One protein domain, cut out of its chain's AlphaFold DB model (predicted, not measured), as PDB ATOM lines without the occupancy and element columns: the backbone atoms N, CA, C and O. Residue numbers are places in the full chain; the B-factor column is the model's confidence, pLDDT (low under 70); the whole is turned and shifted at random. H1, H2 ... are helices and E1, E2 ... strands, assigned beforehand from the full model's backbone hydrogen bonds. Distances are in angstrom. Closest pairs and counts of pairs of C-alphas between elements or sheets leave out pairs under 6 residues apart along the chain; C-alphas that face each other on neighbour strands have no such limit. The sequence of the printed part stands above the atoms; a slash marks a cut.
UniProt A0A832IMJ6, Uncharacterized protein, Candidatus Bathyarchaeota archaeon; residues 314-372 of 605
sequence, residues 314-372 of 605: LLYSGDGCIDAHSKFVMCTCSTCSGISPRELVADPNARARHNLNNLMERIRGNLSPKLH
ATOM      1  N   LEU A 314     139.924 222.463 197.807       94.50
ATOM      2  CA  LEU A 314     140.526 222.559 199.134       94.50
ATOM      3  C   LEU A 314     139.878 223.661 199.982       94.50
ATOM      4  O   LEU A 314     139.752 224.811 199.556       94.50
ATOM      5  N   LEU A 315     139.548 223.313 201.225       94.56
ATOM      6  CA  LEU A 315     139.098 224.218 202.282       94.56
ATOM      7  C   LEU A 315     140.154 224.322 203.384       94.56
ATOM      8  O   LEU A 315     140.573 223.314 203.949       94.56
ATOM      9  N   TYR A 316     140.565 225.536 203.740       93.50
ATOM     10  CA  TYR A 316     141.546 225.768 204.802       93.50
ATOM     11  C   TYR A 316     140.938 225.557 206.195       93.50
ATOM     12  O   TYR A 316     139.873 226.093 206.507       93.50
ATOM     13  N   SER A 317     141.630 224.821 207.062       90.12
ATOM     14  CA  SER A 317     141.260 224.581 208.464       90.12
ATOM     15  C   SER A 317     142.352 225.082 209.416       90.12
ATOM     16  O   SER A 317     143.379 225.603 208.982       90.12
ATOM     17  N   GLY A 318     142.135 224.964 210.729       81.56
ATOM     18  CA  GLY A 318     143.183 225.255 211.719       81.56
ATOM     19  C   GLY A 318     144.403 224.338 211.626       81.56
ATOM     20  O   GLY A 318     145.520 224.793 211.866       81.56
ATOM     21  N   ASP A 319     144.194 223.086 211.213       79.56
ATOM     22  CA  ASP A 319     145.231 222.049 211.207       79.56
ATOM     23  C   ASP A 319     145.781 221.742 209.804       79.56
ATOM     24  O   ASP A 319     146.722 220.965 209.656       79.56
ATOM     25  N   GLY A 320     145.234 222.346 208.745       87.31
ATOM     26  CA  GLY A 320     145.624 222.010 207.380       87.31
ATOM     27  C   GLY A 320     144.625 222.456 206.325       87.31
ATOM     28  O   GLY A 320     144.071 223.552 206.378       87.31
ATOM     29  N   CYS A 321     144.399 221.567 205.363       90.88
ATOM     30  CA  CYS A 321     143.373 221.704 204.341       90.88
ATOM     31  C   CYS A 321     142.515 220.433 204.325       90.88
ATOM     32  O   CYS A 321     143.033 219.340 204.553       90.88
ATOM     33  N   ILE A 322     141.226 220.578 204.031       91.00
ATOM     34  CA  ILE A 322     140.285 219.480 203.796       91.00
ATOM     35  C   ILE A 322     139.918 219.482 202.316       91.00
ATOM     36  O   ILE A 322     139.654 220.542 201.755       91.00
ATOM     37  N   ASP A 323     139.899 218.307 201.694       90.88
ATOM     38  CA  ASP A 323     139.379 218.135 200.340       90.88
ATOM     39  C   ASP A 323     137.844 218.036 200.369       90.88
ATOM     40  O   ASP A 323     137.269 217.053 200.832       90.88
ATOM     41  N   ALA A 324     137.186 219.085 199.891       90.50
ATOM     42  CA  ALA A 324     135.740 219.195 199.788       90.50
ATOM     43  C   ALA A 324     135.170 218.499 198.542       90.50
ATOM     44  O   ALA A 324     133.957 218.439 198.405       90.50
ATOM     45  N   HIS A 325     135.987 217.961 197.627       85.50
ATOM     46  CA  HIS A 325     135.463 217.112 196.547       85.50
ATOM     47  C   HIS A 325     135.100 215.710 197.042       85.50
ATOM     48  O   HIS A 325     134.269 215.041 196.434       85.50
ATOM     49  N   SER A 326     135.720 215.266 198.137       83.00
ATOM     50  CA  SER A 326     135.521 213.930 198.701       83.00
ATOM     51  C   SER A 326     134.678 213.910 199.976       83.00
ATOM     52  O   SER A 326     134.254 212.835 200.392       83.00
ATOM     53  N   LYS A 327     134.423 215.065 200.606       88.81
ATOM     54  CA  LYS A 327     133.664 215.173 201.861       88.81
ATOM     55  C   LYS A 327     132.768 216.408 201.874       88.81
ATOM     56  O   LYS A 327     133.163 217.480 201.419       88.81
ATOM     57  N   PHE A 328     131.612 216.298 202.518       91.06
ATOM     58  CA  PHE A 328     130.820 217.453 202.930       91.06
ATOM     59  C   PHE A 328     131.450 218.100 204.154       91.06
ATOM     60  O   PHE A 328     131.759 217.425 205.134       91.06
ATOM     61  N   VAL A 329     131.613 219.421 204.122       90.69
ATOM     62  CA  VAL A 329     132.277 220.155 205.199       90.69
ATOM     63  C   VAL A 329     131.308 221.112 205.868       90.69
ATOM     64  O   VAL A 329     130.690 221.956 205.224       90.69
ATOM     65  N   MET A 330     131.207 220.999 207.189       89.19
ATOM     66  CA  MET A 330     130.520 221.955 208.043       89.19
ATOM     67  C   MET A 330     131.517 222.959 208.616       89.19
ATOM     68  O   MET A 330     132.524 222.587 209.227       89.19
ATOM     69  N   CYS A 331     131.202 224.241 208.449       89.06
ATOM     70  CA  CYS A 331     131.978 225.354 208.972       89.06
ATOM     71  C   CYS A 331     131.057 226.365 209.659       89.06
ATOM     72  O   CYS A 331     129.978 226.665 209.159       89.06
ATOM     73  N   THR A 332     131.509 226.922 210.781       87.00
ATOM     74  CA  THR A 332     130.784 227.943 211.554       87.00
ATOM     75  C   THR A 332     131.394 229.339 211.426       87.00
ATOM     76  O   THR A 332     131.050 230.236 212.194       87.00
ATOM     77  N   CYS A 333     132.324 229.550 210.486       87.88
ATOM     78  CA  CYS A 333     132.906 230.873 210.280       87.88
ATOM     79  C   CYS A 333     131.849 231.857 209.754       87.88
ATOM     80  O   CYS A 333     130.860 231.453 209.140       87.88
ATOM     81  N   SER A 334     132.075 233.153 209.969       85.25
ATOM     82  CA  SER A 334     131.173 234.228 209.528       85.25
ATOM     83  C   SER A 334     130.815 234.126 208.044       85.25
ATOM     84  O   SER A 334     129.667 234.341 207.676       85.25
ATOM     85  N   THR A 335     131.777 233.741 207.207       87.25
ATOM     86  CA  THR A 335     131.605 233.596 205.758       87.25
ATOM     87  C   THR A 335     130.786 232.373 205.353       87.25
ATOM     88  O   THR A 335     130.117 232.405 204.326       87.25
ATOM     89  N   CYS A 336     130.839 231.297 206.139       90.00
ATOM     90  CA  CYS A 336     130.091 230.063 205.888       90.00
ATOM     91  C   CYS A 336     128.728 230.054 206.590       90.00
ATOM     92  O   CYS A 336     127.940 229.134 206.385       90.00
ATOM     93  N   SER A 337     128.435 231.064 207.413       86.38
ATOM     94  CA  SER A 337     127.138 231.201 208.067       86.38
ATOM     95  C   SER A 337     126.035 231.321 207.012       86.38
ATOM     96  O   SER A 337     126.048 232.230 206.186       86.38
ATOM     97  N   GLY A 338     125.103 230.367 207.010       83.31
ATOM     98  CA  GLY A 338     124.021 230.293 206.024       83.31
ATOM     99  C   GLY A 338     124.375 229.585 204.709       83.31
ATOM    100  O   GLY A 338     123.477 229.380 203.899       83.31
ATOM    101  N   ILE A 339     125.627 229.162 204.508       87.69
ATOM    102  CA  ILE A 339     126.024 228.334 203.361       87.69
ATOM    103  C   ILE A 339     125.823 226.866 203.729       87.69
ATOM    104  O   ILE A 339     126.329 226.387 204.747       87.69
ATOM    105  N   SER A 340     125.088 226.127 202.897       87.50
ATOM    106  CA  SER A 340     124.907 224.693 203.136       87.50
ATOM    107  C   SER A 340     126.207 223.917 202.857       87.50
ATOM    108  O   SER A 340     126.959 224.282 201.951       87.50
ATOM    109  N   PRO A 341     126.477 222.793 203.544       88.38
ATOM    110  CA  PRO A 341     127.641 221.962 203.230       88.38
ATOM    111  C   PRO A 341     127.688 221.498 201.767       88.38
ATOM    112  O   PRO A 341     128.768 221.406 201.193       88.38
ATOM    113  N   ARG A 342     126.526 221.253 201.136       84.69
ATOM    114  CA  ARG A 342     126.438 220.914 199.702       84.69
ATOM    115  C   ARG A 342     126.914 222.061 198.816       84.69
ATOM    116  O   ARG A 342     127.617 221.832 197.841       84.69
ATOM    117  N   GLU A 343     126.566 223.290 199.173       86.56
ATOM    118  CA  GLU A 343     127.012 224.483 198.457       86.56
ATOM    119  C   GLU A 343     128.523 224.702 198.612       86.56
ATOM    120  O   GLU A 343     129.185 225.004 197.627       86.56
ATOM    121  N   LEU A 344     129.107 224.441 199.790       87.94
ATOM    122  CA  LEU A 344     130.570 224.467 199.958       87.94
ATOM    123  C   LEU A 344     131.291 223.439 199.072       87.94
ATOM    124  O   LEU A 344     132.399 223.707 198.607       87.94
ATOM    125  N   VAL A 345     130.678 222.288 198.798       86.44
ATOM    126  CA  VAL A 345     131.211 221.280 197.863       86.44
ATOM    127  C   VAL A 345     131.020 221.703 196.402       86.44
ATOM    128  O   VAL A 345     131.912 221.508 195.577       86.44
ATOM    129  N   ALA A 346     129.899 222.338 196.066       87.12
ATOM    130  CA  ALA A 346     129.540 222.646 194.684       87.12
ATOM    131  C   ALA A 346     130.078 223.992 194.162       87.12
ATOM    132  O   ALA A 346     130.411 224.078 192.985       87.12
ATOM    133  N   ASP A 347     130.188 225.027 195.002       91.19
ATOM    134  CA  ASP A 347     130.560 226.392 194.597       91.19
ATOM    135  C   ASP A 347     132.028 226.722 194.945       91.19
ATOM    136  O   ASP A 347     132.355 226.968 196.115       91.19
ATOM    137  N   PRO A 348     132.932 226.806 193.945       92.88
ATOM    138  CA  PRO A 348     134.299 227.278 194.148       92.88
ATOM    139  C   PRO A 348     134.373 228.663 194.794       92.88
ATOM    140  O   PRO A 348     135.289 228.911 195.575       92.88
ATOM    141  N   ASN A 349     133.415 229.561 194.530       91.94
ATOM    142  CA  ASN A 349     133.437 230.899 195.118       91.94
ATOM    143  C   ASN A 349     133.178 230.839 196.625       91.94
ATOM    144  O   ASN A 349     133.886 231.501 197.381       91.94
ATOM    145  N   ALA A 350     132.221 230.029 197.089       91.94
ATOM    146  CA  ALA A 350     131.994 229.798 198.515       91.94
ATOM    147  C   ALA A 350     133.262 229.289 199.219       91.94
ATOM    148  O   ALA A 350     133.654 229.836 200.255       91.94
ATOM    149  N   ARG A 351     133.963 228.319 198.615       93.81
ATOM    150  CA  ARG A 351     135.253 227.827 199.132       93.81
ATOM    151  C   ARG A 351     136.328 228.907 199.144       93.81
ATOM    152  O   ARG A 351     137.053 229.039 200.127       93.81
ATOM    153  N   ALA A 352     136.414 229.707 198.086       94.94
ATOM    154  CA  ALA A 352     137.394 230.778 197.975       94.94
ATOM    155  C   ALA A 352     137.166 231.843 199.064       94.94
ATOM    156  O   ALA A 352     138.098 232.212 199.783       94.94
ATOM    157  N   ARG A 353     135.910 232.262 199.276       92.69
ATOM    158  CA  ARG A 353     135.531 233.180 200.361       92.69
ATOM    159  C   ARG A 353     135.925 232.623 201.735       92.69
ATOM    160  O   ARG A 353     136.507 233.349 202.543       92.69
ATOM    161  N   HIS A 354     135.659 231.339 201.990       93.50
ATOM    162  CA  HIS A 354     136.089 230.656 203.216       93.50
ATOM    163  C   HIS A 354     137.616 230.665 203.382       93.50
ATOM    164  O   HIS A 354     138.117 231.039 204.443       93.50
ATOM    165  N   ASN A 355     138.359 230.289 202.340       95.19
ATOM    166  CA  ASN A 355     139.819 230.208 202.369       95.19
ATOM    167  C   ASN A 355     140.457 231.563 202.675       95.19
ATOM    168  O   ASN A 355     141.340 231.647 203.531       95.19
ATOM    169  N   LEU A 356     139.994 232.629 202.020       94.50
ATOM    170  CA  LEU A 356     140.504 233.973 202.270       94.50
ATOM    171  C   LEU A 356     140.197 234.435 203.700       94.50
ATOM    172  O   LEU A 356     141.099 234.920 204.381       94.50
ATOM    173  N   ASN A 357     138.970 234.214 204.184       92.44
ATOM    174  CA  ASN A 357     138.605 234.528 205.566       92.44
ATOM    175  C   ASN A 357     139.491 233.770 206.568       92.44
ATOM    176  O   ASN A 357     140.031 234.368 207.495       92.44
ATOM    177  N   ASN A 358     139.728 232.473 206.347       92.56
ATOM    178  CA  ASN A 358     140.616 231.676 207.196       92.56
ATOM    179  C   ASN A 358     142.049 232.245 207.229       92.56
ATOM    180  O   ASN A 358     142.626 232.382 208.308       92.56
ATOM    181  N   LEU A 359     142.605 232.629 206.070       92.69
ATOM    182  CA  LEU A 359     143.924 233.266 206.005       92.69
ATOM    183  C   LEU A 359     143.965 234.575 206.793       92.69
ATOM    184  O   LEU A 359     144.914 234.796 207.543       92.69
ATOM    185  N   MET A 360     142.949 235.425 206.641       92.00
ATOM    186  CA  MET A 360     142.863 236.705 207.345       92.00
ATOM    187  C   MET A 360     142.801 236.518 208.861       92.00
ATOM    188  O   MET A 360     143.565 237.156 209.587       92.00
ATOM    189  N   GLU A 361     141.953 235.611 209.344       90.31
ATOM    190  CA  GLU A 361     141.833 235.305 210.772       90.31
ATOM    191  C   GLU A 361     143.149 234.768 211.344       90.31
ATOM    192  O   GLU A 361     143.627 235.224 212.384       90.31
ATOM    193  N   ARG A 362     143.820 233.877 210.611       89.44
ATOM    194  CA  ARG A 362     145.113 233.322 211.023       89.44
ATOM    195  C   ARG A 362     146.243 234.349 211.003       89.44
ATOM    196  O   ARG A 362     147.178 234.283 211.809       89.44
ATOM    197  N   ILE A 363     146.192 235.299 210.075       89.31
ATOM    198  CA  ILE A 363     147.129 236.419 210.025       89.31
ATOM    199  C   ILE A 363     146.968 237.286 211.274       89.31
ATOM    200  O   ILE A 363     147.969 237.484 211.964       89.31
ATOM    201  N   ARG A 364     145.721 237.622 211.636       88.00
ATOM    202  CA  ARG A 364     145.340 238.355 212.860       88.00
ATOM    203  C   ARG A 364     145.649 237.615 214.169       88.00
ATOM    204  O   ARG A 364     145.580 238.220 215.232       88.00
ATOM    205  N   GLY A 365     146.000 236.330 214.106       85.56
ATOM    206  CA  GLY A 365     146.275 235.500 215.282       85.56
ATOM    207  C   GLY A 365     145.021 234.913 215.933       85.56
ATOM    208  O   GLY A 365     145.114 234.353 217.023       85.56
ATOM    209  N   ASN A 366     143.870 235.003 215.265       85.69
ATOM    210  CA  ASN A 366     142.635 234.377 215.713       85.69
ATOM    211  C   ASN A 366     142.667 232.870 215.438       85.69
ATOM    212  O   ASN A 366     143.346 232.385 214.527       85.69
ATOM    213  N   LEU A 367     141.914 232.116 216.242       81.31
ATOM    214  CA  LEU A 367     141.749 230.683 216.033       81.31
ATOM    215  C   LEU A 367     140.976 230.450 214.734       81.31
ATOM    216  O   LEU A 367     139.846 230.912 214.579       81.31
ATOM    217  N   SER A 368     141.581 229.703 213.813       79.62
ATOM    218  CA  SER A 368     140.891 229.241 212.613       79.62
ATOM    219  C   SER A 368     139.652 228.417 212.992       79.62
ATOM    220  O   SER A 368     139.683 227.675 213.981       79.62
ATOM    221  N   PRO A 369     138.571 228.491 212.197       78.25
ATOM    222  CA  PRO A 369     137.383 227.687 212.436       78.25
ATOM    223  C   PRO A 369     137.731 226.195 212.410       78.25
ATOM    224  O   PRO A 369     138.452 225.724 211.523       78.25
ATOM    225  N   LYS A 370     137.182 225.443 213.370       81.94
ATOM    226  CA  LYS A 370     137.177 223.981 213.288       81.94
ATOM    227  C   LYS A 370     136.225 223.569 212.174       81.94
ATOM    228  O   LYS A 370     135.099 224.060 212.100       81.94
ATOM    229  N   LEU A 371     136.706 222.690 211.307       88.94
ATOM    230  CA  LEU A 371     135.916 222.099 210.241       88.94
ATOM    231  C   LEU A 371     135.563 220.670 210.633       88.94
ATOM    232  O   LEU A 371     136.426 219.933 211.107       88.94
ATOM    233  N   HIS A 372     134.310 220.292 210.407       88.19
ATOM    234  CA  HIS A 372     133.850 218.915 210.552       88.19
ATOM    235  C   HIS A 372     133.526 218.378 209.162       88.19
ATOM    236  O   HIS A 372     132.754 218.999 208.434       88.19
TER     237      HIS A 372
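This is residues 314 to 372 of the 605 residues of an uncharacterized protein of Candidatus Bathyarchaeota archaeon (UniProt A0A832IMJ6). What does the domain look like? One long helix, H2, runs along a small rounded body, and the hairpin E1 E2 packs on it through E1. The short helix H1 makes a corner with H2, E3 packs on H1, and the tail after H2 folds back until residues 371 to 372 pair with residues 330 to 331 of E3. What is it made of? The printed part has 59 residues with three named strands and two named helices, in the order E1 E2 E3 H1 H2; the class is mixed, helices and strands, and the sheet E1 - E2 is antiparallel. How large is it? It is compact, with a radius of gyration of the C-alphas of 10.3 A and spans of 29 by 20 by 16 A.

Where are the strands? E1 is residues 314 to 316, 6.6 A long, beginning at C-alpha 314 at (140.526, 222.559, 199.134). E2 is residues 321 to 323, 6.7 A, and E3 is residues 328 to 331, 10.0 A. Where are the helices? H1 is residues 341 to 346, 8.8 A. H2 is residues 348 to 363, 22.4 A, and ends at C-alpha 363 at (147.129, 236.419, 210.025).

How do E1 and E2 pair? They form a hairpin, antiparallel at 150 degrees between their directions, with N 315 and O 322 within hydrogen-bond range at 2.8 A. What is near E1 and E3? The closest C-alphas of E1 and H2 are those of Tyr 316 and Asn 355, 5.3 A apart. The closest of E3 and H1 are those of Val 329 and Pro 341, 5.4 A apart; E3 pairs with no named strand, but its residues 330 to 331 pair antiparallel with residues 371 to 372. How do the helices meet? H1 and H2 touch only at the corner, H2 with residues 350 to 351 alone, at a steep tilt of 64 degrees, opposite ways; their closest C-alphas are those of Leu 344 and Ala 350, 5.7 A apart. In H1 and H2 every O i to N i+4 pair is within hydrogen-bond range. Which parts stay apart? E2 and H2 are apart, for instance, and E2 and E3 are only just apart, their closest C-alphas 8.2 A from each other.

How far does it reach? The two C-alphas farthest apart are those of Ser 326 and Arg 364, 29.9 A. Are there cuts or long links? The printed part has no cut; the links E1 to E2, E2 to E3 and H1 to H2 are tight, and that from E3 to H1 is short. How sure is the model? The mean pLDDT of the printed part is 88.7, and no printed residue is under 70.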